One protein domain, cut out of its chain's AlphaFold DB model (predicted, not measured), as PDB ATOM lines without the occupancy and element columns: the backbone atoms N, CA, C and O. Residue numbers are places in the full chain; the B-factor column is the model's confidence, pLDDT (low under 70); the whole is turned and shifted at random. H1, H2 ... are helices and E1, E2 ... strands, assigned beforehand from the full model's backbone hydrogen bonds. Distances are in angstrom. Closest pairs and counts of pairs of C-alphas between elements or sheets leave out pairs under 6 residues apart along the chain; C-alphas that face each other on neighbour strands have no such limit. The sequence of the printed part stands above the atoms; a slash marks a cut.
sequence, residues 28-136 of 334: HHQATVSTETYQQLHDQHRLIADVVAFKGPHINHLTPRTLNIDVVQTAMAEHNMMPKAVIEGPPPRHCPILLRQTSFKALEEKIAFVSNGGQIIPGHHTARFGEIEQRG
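What this domain is: This is residues 28 to 136 of the 334 residues of the protein "DUF1338 domain-containing protein" of Yersinia pestis bv. Antiqua (strain Antiqua) (UniProt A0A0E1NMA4). Look first for one long two-stranded hairpin, E1 and E2, which makes the length of a rod. H1 and H2 sit together beside its half nearer the turn, H3 stands near its open end, and residues 53 to 68 run along the hairpin from H2 to H3. The 109 printed residues hold, in order, H1, H2, H3, E1 and E2, with the sheet antiparallel in the order E1, E2; the class is mixed, helices and strands. The whole is loose, with a radius of gyration of the C-alphas of 17.8 A and spans of 61 by 26 by 21 A.

How they stand to each other: Begin with E1, residues 99 to 114, and E2, residues 120 to 135, an antiparallel hairpin at 167 degrees. Near its open end, N 100 and O 134 are 2.9 A apart, and near the turn N 121 and O 113 are 2.8 A apart, both within hydrogen-bond range. E1 bends by 56 degrees at residue 110. For H1, residues 35 to 44, the C-alpha closest to E1 is that of Thr 35, 5.8 A from that of Phe 113. H2, residues 46 to 52, touches H1 at a steep tilt of 51 degrees, opposite ways; their closest C-alphas, Leu 41 and Ala 49, are 4.9 A apart. The closest C-alphas of H2 and E2 are those of Asp 50 and Ala 127, 7.3 A apart. At the open end, the closest C-alphas of H3, residues 69 to 78, and E2 are those of Ile 69 and Gln 134, 5.8 A apart. H3 is apart from H1 and H2. Every O i to N i+4 pair is within hydrogen-bond range in H1 and H2, and 4 of 6 in H3.

Where its parts are: Find C-alpha 35 at (359.716, 240.542, 320.884), where H1 begins. From C-alpha 99 at (339.371, 223.543, 349.279), E1 runs 41.8 A; E2 runs 44.1 A to C-alpha 135 at (338.946, 219.263, 348.565). H1 is 14.2 A long, H2 10.3 A and H3 14.5 A.

The domain as a whole: The two C-alphas farthest apart, His 94 and Gly 117, are 61.3 A apart. The links H2 to H3 and H3 to E1 are long; H1 to H2 and E1 to E2 are tight. The printed part has no cut; its mean pLDDT is 89.0, and residues 126 to 128 are under 70.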
ATOM      1  N   HIS A  28     352.643 225.917 322.539       89.81
ATOM      2  CA  HIS A  28     353.396 226.291 321.355       89.81
ATOM      3  C   HIS A  28     354.508 227.264 321.749       89.81
ATOM      4  O   HIS A  28     354.244 228.388 322.153       89.81
ATOM      5  N   HIS A  29     355.766 226.853 321.580       88.25
ATOM      6  CA  HIS A  29     356.930 227.661 321.965       88.25
ATOM      7  C   HIS A  29     357.158 228.893 321.069       88.25
ATOM      8  O   HIS A  29     357.969 229.751 321.403       88.25
ATOM      9  N   GLN A  30     356.484 228.984 319.922       91.06
ATOM     10  CA  GLN A  30     356.601 230.114 319.005       91.06
ATOM     11  C   GLN A  30     355.483 231.129 319.264       91.06
ATOM     12  O   GLN A  30     354.306 230.807 319.077       91.06
ATOM     13  N   ALA A  31     355.868 232.352 319.625       91.69
ATOM     14  CA  ALA A  31     354.947 233.464 319.811       91.69
ATOM     15  C   ALA A  31     354.352 233.938 318.471       91.69
ATOM     16  O   ALA A  31     354.955 233.790 317.404       91.69
ATOM     17  N   THR A  32     353.164 234.533 318.533       93.50
ATOM     18  CA  THR A  32     352.430 235.109 317.391       93.50
ATOM     19  C   THR A  32     352.765 236.583 317.148       93.50
ATOM     20  O   THR A  32     352.318 237.159 316.157       93.50
ATOM     21  N   VAL A  33     353.563 237.188 318.030       91.25
ATOM     22  CA  VAL A  33     353.947 238.606 318.016       91.25
ATOM     23  C   VAL A  33     355.470 238.770 318.051       91.25
ATOM     24  O   VAL A  33     356.200 237.831 318.380       91.25
ATOM     25  N   SER A  34     355.964 239.968 317.718       90.94
ATOM     26  CA  SER A  34     357.392 240.286 317.830       90.94
ATOM     27  C   SER A  34     357.831 240.404 319.296       90.94
ATOM     28  O   SER A  34     357.005 240.555 320.200       90.94
ATOM     29  N   THR A  35     359.143 240.372 319.540       89.75
ATOM     30  CA  THR A  35     359.716 240.542 320.884       89.75
ATOM     31  C   THR A  35     359.336 241.888 321.505       89.75
ATOM     32  O   THR A  35     359.023 241.952 322.690       89.75
ATOM     33  N   GLU A  36     359.309 242.959 320.711       91.00
ATOM     34  CA  GLU A  36     358.954 244.306 321.169       91.00
ATOM     35  C   GLU A  36     357.488 244.376 321.604       91.00
ATOM     36  O   GLU A  36     357.187 244.897 322.677       91.00
ATOM     37  N   THR A  37     356.573 243.814 320.805       92.69
ATOM     38  CA  THR A  37     355.149 243.747 321.162       92.69
ATOM     39  C   THR A  37     354.929 242.872 322.388       92.69
ATOM     40  O   THR A  37     354.186 243.258 323.286       92.69
ATOM     41  N   TYR A  38     355.597 241.719 322.470       91.19
ATOM     42  CA  TYR A  38     355.529 240.873 323.656       91.19
ATOM     43  C   TYR A  38     355.972 241.627 324.915       91.19
ATOM     44  O   TYR A  38     355.278 241.564 325.927       91.19
ATOM     45  N   GLN A  39     357.078 242.379 324.851       90.44
ATOM     46  CA  GLN A  39     357.564 243.159 325.988       90.44
ATOM     47  C   GLN A  39     356.543 244.219 326.419       90.44
ATOM     48  O   GLN A  39     356.262 244.333 327.606       90.44
ATOM     49  N   GLN A  40     355.915 244.924 325.472       93.81
ATOM     50  CA  GLN A  40     354.858 245.898 325.776       93.81
ATOM     51  C   GLN A  40     353.658 245.258 326.491       93.81
ATOM     52  O   GLN A  40     353.161 245.805 327.474       93.81
ATOM     53  N   LEU A  41     353.201 244.091 326.019       91.75
ATOM     54  CA  LEU A  41     352.110 243.348 326.657       91.75
ATOM     55  C   LEU A  41     352.514 242.871 328.057       91.75
ATOM     56  O   LEU A  41     351.725 242.963 328.993       91.75
ATOM     57  N   HIS A  42     353.748 242.383 328.201       87.31
ATOM     58  CA  HIS A  42     354.280 241.857 329.454       87.31
ATOM     59  C   HIS A  42     354.443 242.947 330.518       87.31
ATOM     60  O   HIS A  42     354.040 242.737 331.662       87.31
ATOM     61  N   ASP A  43     354.981 244.106 330.130       88.00
ATOM     62  CA  ASP A  43     355.166 245.276 330.996       88.00
ATOM     63  C   ASP A  43     353.828 245.848 331.469       88.00
ATOM     64  O   ASP A  43     353.725 246.324 332.601       88.00
ATOM     65  N   GLN A  44     352.792 245.780 330.621       90.12
ATOM     66  CA  GLN A  44     351.434 246.126 331.021       90.12
ATOM     67  C   GLN A  44     350.904 245.116 332.040       90.12
ATOM     68  O   GLN A  44     350.438 245.508 333.110       90.12
ATOM     69  N   HIS A  45     350.926 243.826 331.689       82.69
ATOM     70  CA  HIS A  45     350.500 242.753 332.574       82.69
ATOM     71  C   HIS A  45     350.906 241.366 332.046       82.69
ATOM     72  O   HIS A  45     350.566 240.986 330.924       82.69
ATOM     73  N   ARG A  46     351.506 240.526 332.900       83.25
ATOM     74  CA  ARG A  46     351.974 239.170 332.535       83.25
ATOM     75  C   ARG A  46     350.894 238.302 331.874       83.25
ATOM     76  O   ARG A  46     351.158 237.702 330.838       83.25
ATOM     77  N   LEU A  47     349.682 238.287 332.435       84.88
ATOM     78  CA  LEU A  47     348.527 237.560 331.880       84.88
ATOM     79  C   LEU A  47     348.104 238.044 330.479       84.88
ATOM     80  O   LEU A  47     347.671 237.236 329.668       84.88
ATOM     81  N   ILE A  48     348.250 239.337 330.160       89.81
ATOM     82  CA  ILE A  48     347.915 239.844 328.819       89.81
ATOM     83  C   ILE A  48     348.883 239.249 327.793       89.81
ATOM     84  O   ILE A  48     348.453 238.778 326.744       89.81
ATOM     85  N   ALA A  49     350.182 239.230 328.106       89.31
ATOM     86  CA  ALA A  49     351.175 238.597 327.245       89.31
ATOM     87  C   ALA A  49     350.924 237.088 327.086       89.31
ATOM     88  O   ALA A  49     350.999 236.586 325.971       89.31
ATOM     89  N   ASP A  50     350.593 236.386 328.173       88.25
ATOM     90  CA  ASP A  50     350.291 234.945 328.163       88.25
ATOM     91  C   ASP A  50     349.087 234.593 327.269       88.25
ATOM     92  O   ASP A  50     349.135 233.625 326.518       88.25
ATOM     93  N   VAL A  51     348.031 235.413 327.275       91.06
ATOM     94  CA  VAL A  51     346.830 235.164 326.459       91.06
ATOM     95  C   VAL A  51     347.022 235.583 324.998       91.06
ATOM     96  O   VAL A  51     346.614 234.867 324.088       91.06
ATOM     97  N   VAL A  52     347.615 236.755 324.745       93.94
ATOM     98  CA  VAL A  52     347.617 237.372 323.404       93.94
ATOM     99  C   VAL A  52     348.788 236.900 322.538       93.94
ATOM    100  O   VAL A  52     348.661 236.831 321.315       93.94
ATOM    101  N   ALA A  53     349.941 236.592 323.136       93.06
ATOM    102  CA  ALA A  53     351.168 236.330 322.383       93.06
ATOM    103  C   ALA A  53     351.303 234.891 321.864       93.06
ATOM    104  O   ALA A  53     352.305 234.579 321.218       93.06
ATOM    105  N   PHE A  54     350.339 234.010 322.138       92.75
ATOM    106  CA  PHE A  54     350.416 232.585 321.812       92.75
ATOM    107  C   PHE A  54     349.257 232.136 320.918       92.75
ATOM    108  O   PHE A  54     348.274 232.842 320.718       92.75
ATOM    109  N   LYS A  55     349.416 230.958 320.300       93.44
ATOM    110  CA  LYS A  55     348.496 230.452 319.265       93.44
ATOM    111  C   LYS A  55     347.127 230.025 319.795       93.44
ATOM    112  O   LYS A  55     346.188 229.935 319.011       93.44
ATOM    113  N   GLY A  56     347.030 229.716 321.079       92.12
ATOM    114  CA  GLY A  56     345.825 229.192 321.701       92.12
ATOM    115  C   GLY A  56     345.947 229.185 323.223       92.12
ATOM    116  O   GLY A  56     347.012 229.521 323.746       92.12
ATOM    117  N   PRO A  57     344.866 228.813 323.926       93.62
ATOM    118  CA  PRO A  57     344.811 228.801 325.381       93.62
ATOM    119  C   PRO A  57     345.538 227.570 325.928       93.62
ATOM    120  O   PRO A  57     344.921 226.557 326.256       93.62
ATOM    121  N   HIS A  58     346.867 227.625 326.001       91.25
ATOM    122  CA  HIS A  58     347.640 226.540 326.596       91.25
ATOM    123  C   HIS A  58     347.246 226.295 328.056       91.25
ATOM    124  O   HIS A  58     346.803 227.192 328.769       91.25
ATOM    125  N   ILE A  59     347.454 225.060 328.513       90.19
ATOM    126  CA  ILE A  59     347.249 224.684 329.915       90.19
ATOM    127  C   ILE A  59     348.109 225.581 330.818       90.19
ATOM    128  O   ILE A  59     349.341 225.542 330.738       90.19
ATOM    129  N   ASN A  60     347.467 226.349 331.701       85.19
ATOM    130  CA  ASN A  60     348.167 227.141 332.712       85.19
ATOM    131  C   ASN A  60     348.744 226.238 333.816       85.19
ATOM    132  O   ASN A  60     349.933 226.314 334.125       85.19
ATOM    133  N   HIS A  61     347.912 225.335 334.338       88.19
ATOM    134  CA  HIS A  61     348.265 224.289 335.295       88.19
ATOM    135  C   HIS A  61     347.291 223.101 335.174       88.19
ATOM    136  O   HIS A  61     346.189 223.239 334.645       88.19
ATOM    137  N   LEU A  62     347.711 221.928 335.656       91.06
ATOM    138  CA  LEU A  62     346.843 220.777 335.928       91.06
ATOM    139  C   LEU A  62     347.010 220.416 337.400       91.06
ATOM    140  O   LEU A  62     348.101 220.013 337.805       91.06
ATOM    141  N   THR A  63     345.941 220.572 338.174       94.19
ATOM    142  CA  THR A  63     345.962 220.425 339.631       94.19
ATOM    143  C   THR A  63     345.486 219.022 340.023       94.19
ATOM    144  O   THR A  63     344.325 218.687 339.785       94.19
ATOM    145  N   PRO A  64     346.342 218.158 340.601       96.25
ATOM    146  CA  PRO A  64     345.888 216.904 341.181       96.25
ATOM    147  C   PRO A  64     345.259 217.126 342.564       96.25
ATOM    148  O   PRO A  64     345.591 218.072 343.280       96.25
ATOM    149  N   ARG A  65     344.391 216.194 342.972       98.25
ATOM    150  CA  ARG A  65     343.785 216.168 344.309       98.25
ATOM    151  C   ARG A  65     344.648 215.367 345.288       98.25
ATOM    152  O   ARG A  65     344.978 214.213 345.016       98.25
ATOM    153  N   THR A  66     344.933 215.933 346.458       98.19
ATOM    154  CA  THR A  66     345.498 215.229 347.623       98.19
ATOM    155  C   THR A  66     344.492 215.153 348.773       98.19
ATOM    156  O   THR A  66     343.592 215.982 348.894       98.19
ATOM    157  N   LEU A  67     344.646 214.146 349.636       97.62
ATOM    158  CA  LEU A  67     343.891 214.036 350.888       97.62
ATOM    159  C   LEU A  67     344.511 214.864 352.022       97.62
ATOM    160  O   LEU A  67     343.816 215.199 352.975       97.62
ATOM    161  N   ASN A  68     345.806 215.184 351.929       97.62
ATOM    162  CA  ASN A  68     346.517 215.969 352.933       97.62
ATOM    163  C   ASN A  68     347.542 216.889 352.259       97.62
ATOM    164  O   ASN A  68     348.618 216.453 351.841       97.62
ATOM    165  N   ILE A  69     347.186 218.165 352.136       97.12
ATOM    166  CA  ILE A  69     348.026 219.171 351.485       97.12
ATOM    167  C   ILE A  69     349.255 219.542 352.316       97.12
ATOM    168  O   ILE A  69     350.291 219.839 351.730       97.12
ATOM    169  N   ASP A  70     349.196 219.461 353.648       95.25
ATOM    170  CA  ASP A  70     350.324 219.818 354.520       95.25
ATOM    171  C   ASP A  70     351.476 218.805 354.372       95.25
ATOM    172  O   ASP A  70     352.652 219.172 354.267       95.25
ATOM    173  N   VAL A  71     351.131 217.514 354.273       95.75
ATOM    174  CA  VAL A  71     352.097 216.440 353.987       95.75
ATOM    175  C   VAL A  71     352.708 216.622 352.599       95.75
ATOM    176  O   VAL A  71     353.925 216.513 352.446       95.75
ATOM    177  N   VAL A  72     351.887 216.939 351.591       95.75
ATOM    178  CA  VAL A  72     352.388 217.162 350.228       95.75
ATOM    179  C   VAL A  72     353.287 218.395 350.162       95.75
ATOM    180  O   VAL A  72     354.373 218.294 349.606       95.75
ATOM    181  N   GLN A  73     352.908 219.522 350.769       93.00
ATOM    182  CA  GLN A  73     353.721 220.745 350.780       93.00
ATOM    183  C   GLN A  73     355.100 220.498 351.411       93.00
ATOM    184  O   GLN A  73     356.111 220.950 350.875       93.00
ATOM    185  N   THR A  74     355.152 219.726 352.502       92.19
ATOM    186  CA  THR A  74     356.418 219.323 353.136       92.19
ATOM    187  C   THR A  74     357.262 218.463 352.191       92.19
ATOM    188  O   THR A  74     358.435 218.760 351.963       92.19
ATOM    189  N   ALA A  75     356.659 217.443 351.574       93.75
ATOM    190  CA  ALA A  75     357.346 216.537 350.652       93.75
ATOM    191  C   ALA A  75     357.785 217.215 349.339       93.75
ATOM    192  O   ALA A  75     358.769 216.802 348.724       93.75
ATOM    193  N   MET A  76     357.085 218.262 348.891       91.50
ATOM    194  CA  MET A  76     357.443 219.017 347.685       91.50
ATOM    195  C   MET A  76     358.835 219.641 347.806       91.50
ATOM    196  O   MET A  76     359.635 219.508 346.875       91.50
ATOM    197  N   ALA A  77     359.145 220.240 348.961       83.69
ATOM    198  CA  ALA A  77     360.451 220.842 349.222       83.69
ATOM    199  C   ALA A  77     361.589 219.809 349.110       83.69
ATOM    200  O   ALA A  77     362.644 220.106 348.549       83.69
ATOM    201  N   GLU A  78     361.352 218.572 349.558       87.62
ATOM    202  CA  GLU A  78     362.304 217.454 349.447       87.62
ATOM    203  C   GLU A  78     362.553 217.023 347.989       87.62
ATOM    204  O   GLU A  78     363.608 216.477 347.669       87.62
ATOM    205  N   HIS A  79     361.612 217.312 347.086       87.81
ATOM    206  CA  HIS A  79     361.680 216.979 345.661       87.81
ATOM    207  C   HIS A  79     362.084 218.170 344.775       87.81
ATOM    208  O   HIS A  79     361.887 218.131 343.561       87.81
ATOM    209  N   ASN A  80     362.668 219.229 345.352       85.06
ATOM    210  CA  ASN A  80     363.036 220.473 344.657       85.06
ATOM    211  C   ASN A  80     361.853 221.198 343.990       85.06
ATOM    212  O   ASN A  80     362.047 222.028 343.100       85.06
ATOM    213  N   MET A  81     360.626 220.912 344.423       86.00
ATOM    214  CA  MET A  81     359.469 221.740 344.116       86.00
ATOM    215  C   MET A  81     359.354 222.748 345.251       86.00
ATOM    216  O   MET A  81     359.166 222.360 346.396       86.00
ATOM    217  N   MET A  82     359.511 224.037 344.954       86.44
ATOM    218  CA  MET A  82     359.434 225.098 345.962       86.44
ATOM    219  C   MET A  82     358.002 225.653 346.001       86.44
ATOM    220  O   MET A  82     357.695 226.540 345.195       86.44
ATOM    221  N   PRO A  83     357.099 225.124 346.856       87.44
ATOM    222  CA  PRO A  83     355.778 225.704 347.028       87.44
ATOM    223  C   PRO A  83     355.869 227.058 347.723       87.44
ATOM    224  O   PRO A  83     356.810 227.330 348.471       87.44
ATOM    225  N   LYS A  84     354.846 227.883 347.517       88.12
ATOM    226  CA  LYS A  84     354.589 229.022 348.397       88.12
ATOM    227  C   LYS A  84     354.345 228.521 349.818       88.12
ATOM    228  O   LYS A  84     353.687 227.496 350.011       88.12
ATOM    229  N   ALA A  85     354.841 229.252 350.808       86.94
ATOM    230  CA  ALA A  85     354.618 228.967 352.221       86.94
ATOM    231  C   ALA A  85     353.143 229.144 352.599       86.94
ATOM    232  O   ALA A  85     352.624 228.424 353.451       86.94
ATOM    233  N   VAL A  86     352.454 230.084 351.950       89.56
ATOM    234  CA  VAL A  86     351.029 230.334 352.164       89.56
ATOM    235  C   VAL A  86     350.202 229.264 351.443       89.56
ATOM    236  O   VAL A  86     350.320 229.087 350.230       89.56
ATOM    237  N   ILE A  87     349.349 228.570 352.199       92.44
ATOM    238  CA  ILE A  87     348.263 227.739 351.666       92.44
ATOM    239  C   ILE A  87     346.992 228.584 351.678       92.44
ATOM    240  O   ILE A  87     346.618 229.141 352.709       92.44
ATOM    241  N   GLU A  88     346.338 228.676 350.530       92.31
ATOM    242  CA  GLU A  88     345.059 229.361 350.370       92.31
ATOM    243  C   GLU A  88     343.907 228.468 350.825       92.31
ATOM    244  O   GLU A  88     343.998 227.242 350.750       92.31
ATOM    245  N   GLY A  89     342.810 229.086 351.266       94.19
ATOM    246  CA  GLY A  89     341.659 228.383 351.827       94.19
ATOM    247  C   GLY A  89     341.631 228.408 353.362       94.19
ATOM    248  O   GLY A  89     342.300 229.237 353.980       94.19
ATOM    249  N   PRO A  90     340.806 227.560 354.001       96.56
ATOM    250  CA  PRO A  90     340.770 227.447 355.459       96.56
ATOM    251  C   PRO A  90     342.086 226.867 356.018       96.56
ATOM    252  O   PRO A  90     342.870 226.261 355.279       96.56
ATOM    253  N   PRO A  91     342.327 226.990 357.337       97.56
ATOM    254  CA  PRO A  91     343.442 226.304 357.984       97.56
ATOM    255  C   PRO A  91     343.223 224.775 357.986       97.56
ATOM    256  O   PRO A  91     342.162 224.304 357.563       97.56
ATOM    257  N   PRO A  92     344.203 223.972 358.439       97.94
ATOM    258  CA  PRO A  92     344.003 222.541 358.666       97.94
ATOM    259  C   PRO A  92     342.810 222.264 359.595       97.94
ATOM    260  O   PRO A  92     342.609 222.972 360.581       97.94
ATOM    261  N   ARG A  93     342.019 221.237 359.266       98.19
ATOM    262  CA  ARG A  93     340.752 220.883 359.930       98.19
ATOM    263  C   ARG A  93     340.529 219.377 359.923       98.19
ATOM    264  O   ARG A  93     340.952 218.713 358.973       98.19
ATOM    265  N   HIS A  94     339.843 218.853 360.936       98.00
ATOM    266  CA  HIS A  94     339.393 217.459 360.956       98.00
ATOM    267  C   HIS A  94     338.271 217.210 359.941       98.00
ATOM    268  O   HIS A  94     338.264 216.176 359.273       98.00
ATOM    269  N   CYS A  95     337.387 218.194 359.771       98.44
ATOM    270  CA  CYS A  95     336.341 218.243 358.761       98.44
ATOM    271  C   CYS A  95     336.688 219.349 357.745       98.44
ATOM    272  O   CYS A  95     336.279 220.504 357.921       98.44
ATOM    273  N   PRO A  96     337.486 219.054 356.693       98.56
ATOM    274  CA  PRO A  96     337.865 220.050 355.696       98.56
ATOM    275  C   PRO A  96     336.635 220.668 355.027       98.56
ATOM    276  O   PRO A  96     335.664 219.973 354.741       98.56
ATOM    277  N   ILE A  97     336.703 221.962 354.720       98.56
ATOM    278  CA  ILE A  97     335.643 222.726 354.043       98.56
ATOM    279  C   ILE A  97     336.210 223.412 352.802       98.56
ATOM    280  O   ILE A  97     337.385 223.778 352.789       98.56
ATOM    281  N   LEU A  98     335.382 223.599 351.773       98.25
ATOM    282  CA  LEU A  98     335.788 224.150 350.476       98.25
ATOM    283  C   LEU A  98     337.012 223.414 349.919       98.25
ATOM    284  O   LEU A  98     336.982 222.195 349.760       98.25
ATOM    285  N   LEU A  99     338.094 224.132 349.637       98.06
ATOM    286  CA  LEU A  99     339.371 223.543 349.279       98.06
ATOM    287  C   LEU A  99     340.523 224.318 349.907       98.06
ATOM    288  O   LEU A  99     340.391 225.494 350.251       98.06
ATOM    289  N   ARG A 100     341.660 223.639 350.028       97.19
ATOM    290  CA  ARG A 100     342.961 224.229 350.340       97.19
ATOM    291  C   ARG A 100     343.878 224.041 349.144       97.19
ATOM    292  O   ARG A 100     343.887 222.948 348.582       97.19
ATOM    293  N   GLN A 101     344.653 225.055 348.775       94.75
ATOM    294  CA  GLN A 101     345.537 224.988 347.606       94.75
ATOM    295  C   GLN A 101     346.862 225.720 347.821       94.75
ATOM    296  O   GLN A 101     346.947 226.680 348.588       94.75
ATOM    297  N   THR A 102     347.905 225.284 347.120       91.75
ATOM    298  CA  THR A 102     349.161 226.034 346.999       91.75
ATOM    299  C   THR A 102     349.770 225.838 345.615       91.75
ATOM    300  O   THR A 102     349.437 224.897 344.896       91.75
ATOM    301  N   SER A 103     350.670 226.742 345.239       89.38
ATOM    302  CA  SER A 103     351.327 226.770 343.930       89.38
ATOM    303  C   SER A 103     352.845 226.737 344.069       89.38
ATOM    304  O   SER A 103     353.401 227.105 345.103       89.38
ATOM    305  N   PHE A 104     353.526 226.309 343.010       86.31
ATOM    306  CA  PHE A 104     354.983 226.248 342.922       86.31
ATOM    307  C   PHE A 104     355.451 226.601 341.508       86.31
ATOM    308  O   PHE A 104     354.725 226.410 340.531       86.31
ATOM    309  N   LYS A 105     356.679 227.111 341.361       80.69
ATOM    310  CA  LYS A 105     357.272 227.311 340.028       80.69
ATOM    311  C   LYS A 105     357.590 225.934 339.436       80.69
ATOM    312  O   LYS A 105     358.446 225.238 339.975       80.69
ATOM    313  N   ALA A 106     356.918 225.547 338.350       75.19
ATOM    314  CA  ALA A 106     357.112 224.233 337.737       75.19
ATOM    315  C   ALA A 106     358.198 224.263 336.657       75.19
ATOM    316  O   ALA A 106     359.151 223.490 336.717       75.19
ATOM    317  N   LEU A 107     358.077 225.160 335.671       76.12
ATOM    318  CA  LEU A 107     359.014 225.208 334.549       76.12
ATOM    319  C   LEU A 107     359.166 226.621 333.981       76.12
ATOM    320  O   LEU A 107     358.212 227.397 333.917       76.12
ATOM    321  N   GLU A 108     360.377 226.937 333.531       75.62
ATOM    322  CA  GLU A 108     360.649 228.107 332.703       75.62
ATOM    323  C   GLU A 108     360.811 227.652 331.253       75.62
ATOM    324  O   GLU A 108     361.680 226.837 330.943       75.62
ATOM    325  N   GLU A 109     359.932 228.135 330.376       80.06
ATOM    326  CA  GLU A 109     359.862 227.688 328.987       80.06
ATOM    327  C   GLU A 109     360.679 228.617 328.087       80.06
ATOM    328  O   GLU A 109     360.629 229.848 328.196       80.06
ATOM    329  N   LYS A 110     361.412 228.019 327.146       83.94
ATOM    330  CA  LYS A 110     362.061 228.770 326.069       83.94
ATOM    331  C   LYS A 110     361.015 229.121 325.025       83.94
ATOM    332  O   LYS A 110     360.306 228.238 324.543       83.94
ATOM    333  N   ILE A 111     360.963 230.392 324.645       87.31
ATOM    334  CA  ILE A 111     360.078 230.872 323.586       87.31
ATOM    335  C   ILE A 111     360.876 231.422 322.411       87.31
ATOM    336  O   ILE A 111     362.016 231.863 322.549       87.31
ATOM    337  N   ALA A 112     360.268 231.367 321.237       88.94
ATOM    338  CA  ALA A 112     360.816 231.847 319.986       88.94
ATOM    339  C   ALA A 112     359.915 232.957 319.443       88.94
ATOM    340  O   ALA A 112     358.723 232.745 319.219       88.94
ATOM    341  N   PHE A 113     360.489 234.130 319.203       87.31
ATOM    342  CA  PHE A 113     359.818 235.225 318.514       87.31
ATOM    343  C   PHE A 113     360.193 235.218 317.042       87.31
ATOM    344  O   PHE A 113     361.328 234.896 316.692       87.31
ATOM    345  N   VAL A 114     359.265 235.618 316.180       79.56
ATOM    346  CA  VAL A 114     359.556 235.842 314.762       79.56
ATOM    347  C   VAL A 114     359.662 237.342 314.537       79.56
ATOM    348  O   VAL A 114     358.716 238.083 314.796       79.56
ATOM    349  N   SER A 115     360.827 237.802 314.087       77.50
ATOM    350  CA  SER A 115     361.022 239.205 313.726       77.50
ATOM    351  C   SER A 115     360.299 239.543 312.420       77.50
ATOM    352  O   SER A 115     359.998 238.665 311.610       77.50
ATOM    353  N   ASN A 116     360.115 240.836 312.146       70.81
ATOM    354  CA  ASN A 116     359.534 241.315 310.884       70.81
ATOM    355  C   ASN A 116     360.321 240.864 309.632       70.81
ATOM    356  O   ASN A 116     359.785 240.892 308.529       70.81
ATOM    357  N   GLY A 117     361.583 240.442 309.793       72.69
ATOM    358  CA  GLY A 117     362.426 239.883 308.731       72.69
ATOM    359  C   GLY A 117     362.454 238.350 308.670       72.69
ATOM    360  O   GLY A 117     363.275 237.800 307.942       72.69
ATOM    361  N   GLY A 118     361.621 237.652 309.451       72.50
ATOM    362  CA  GLY A 118     361.555 236.187 309.494       72.50
ATOM    363  C   GLY A 118     362.664 235.507 310.307       72.50
ATOM    364  O   GLY A 118     362.762 234.281 310.292       72.50
ATOM    365  N   GLN A 119     363.501 236.266 311.023       81.44
ATOM    366  CA  GLN A 119     364.490 235.682 311.933       81.44
ATOM    367  C   GLN A 119     363.831 235.225 313.233       81.44
ATOM    368  O   GLN A 119     362.990 235.930 313.792       81.44
ATOM    369  N   ILE A 120     364.266 234.068 313.731       83.12
ATOM    370  CA  ILE A 120     363.838 233.539 315.023       83.12
ATOM    371  C   ILE A 120     364.729 234.124 316.121       83.12
ATOM    372  O   ILE A 120     365.939 233.900 316.124       83.12
ATOM    373  N   ILE A 121     364.127 234.856 317.058       85.69
ATOM    374  CA  ILE A 121     364.802 235.450 318.213       85.69
ATOM    375  C   ILE A 121     364.462 234.610 319.454       85.69
ATOM    376  O   ILE A 121     363.279 234.458 319.774       85.69
ATOM    377  N   PRO A 122     365.458 234.047 320.163       85.50
ATOM    378  CA  PRO A 122     365.209 233.303 321.390       85.50
ATOM    379  C   PRO A 122     364.802 234.242 322.536       85.50
ATOM    380  O   PRO A 122     365.364 235.323 322.702       85.50
ATOM    381  N   GLY A 123     363.867 233.790 323.363       83.25
ATOM    382  CA  GLY A 123     363.419 234.448 324.586       83.25
ATOM    383  C   GLY A 123     363.006 233.437 325.654       83.25
ATOM    384  O   GLY A 123     363.114 232.224 325.464       83.25
ATOM    385  N   HIS A 124     362.525 233.940 326.788       79.00
ATOM    386  CA  HIS A 124     362.057 233.117 327.902       79.00
ATOM    387  C   HIS A 124     360.665 233.564 328.335       79.00
ATOM    388  O   HIS A 124     360.344 234.754 328.307       79.00
ATOM    389  N   HIS A 125     359.850 232.600 328.744       75.06
ATOM    390  CA  HIS A 125     358.527 232.836 329.287       75.06
ATOM    391  C   HIS A 125     358.357 232.056 330.585       75.06
ATOM    392  O   HIS A 125     358.439 230.827 330.624       75.06
ATOM    393  N   THR A 126     358.123 232.790 331.670       64.44
ATOM    394  CA  THR A 126     357.792 232.202 332.968       64.44
ATOM    395  C   THR A 126     356.279 232.239 333.147       64.44
ATOM    396  O   THR A 126     355.752 233.246 333.629       64.44
ATOM    397  N   ALA A 127     355.588 231.164 332.766       58.19
ATOM    398  CA  ALA A 127     354.143 231.048 333.004       58.19
ATOM    399  C   ALA A 127     353.674 229.730 333.605       58.19
ATOM    400  O   ALA A 127     352.552 229.678 334.098       58.19
ATOM    401  N   ARG A 128     354.495 228.676 333.623       69.31
ATOM    402  CA  ARG A 128     354.022 227.393 334.141       69.31
ATOM    403  C   ARG A 128     354.250 227.283 335.634       69.31
ATOM    404  O   ARG A 128     355.354 226.989 336.105       69.31
ATOM    405  N   PHE A 129     353.173 227.523 336.361       78.19
ATOM    406  CA  PHE A 129     353.053 227.173 337.761       78.19
ATOM    407  C   PHE A 129     352.429 225.786 337.863       78.19
ATOM    408  O   PHE A 129     351.574 225.411 337.067       78.19
ATOM    409  N   GLY A 130     352.916 224.999 338.810       87.38
ATOM    410  CA  GLY A 130     352.204 223.822 339.268       87.38
ATOM    411  C   GLY A 130     351.316 224.213 340.438       87.38
ATOM    412  O   GLY A 130     351.604 225.181 341.149       87.38
ATOM    413  N   GLU A 131     350.259 223.449 340.645       91.81
ATOM    414  CA  GLU A 131     349.312 223.644 341.732       91.81
ATOM    415  C   GLU A 131     348.949 222.281 342.324       91.81
ATOM    416  O   GLU A 131     349.038 221.256 341.645       91.81
ATOM    417  N   ILE A 132     348.587 222.267 343.603       94.56
ATOM    418  CA  ILE A 132     348.069 221.103 344.322       94.56
ATOM    419  C   ILE A 132     346.879 221.548 345.170       94.56
ATOM    420  O   ILE A 132     346.937 222.612 345.792       94.56
ATOM    421  N   GLU A 133     345.832 220.724 345.240       97.31
ATOM    422  CA  GLU A 133     344.632 221.036 346.020       97.31
ATOM    423  C   GLU A 133     344.156 219.872 346.900       97.31
ATOM    424  O   GLU A 133     344.292 218.694 346.563       97.31
ATOM    425  N   GLN A 134     343.540 220.209 348.029       98.56
ATOM    426  CA  GLN A 134     342.787 219.301 348.890       98.56
ATOM    427  C   GLN A 134     341.343 219.792 348.968       98.56
ATOM    428  O   GLN A 134     341.097 220.905 349.424       98.56
ATOM    429  N   ARG A 135     340.386 218.947 348.570       98.56
ATOM    430  CA  ARG A 135     338.946 219.263 348.565       98.56
ATOM    431  C   ARG A 135     338.232 218.688 349.785       98.56
ATOM    432  O   ARG A 135     338.380 217.498 350.077       98.56
ATOM    433  N   GLY A 136     337.471 219.544 350.460       98.56
ATOM    434  CA  GLY A 136     336.620 219.256 351.611       98.56
ATOM    435  C   GLY A 136     335.130 219.376 351.290       98.56
ATOM    436  O   GLY A 136     334.721 219.192 350.148       98.56
TER     437      GLY A 136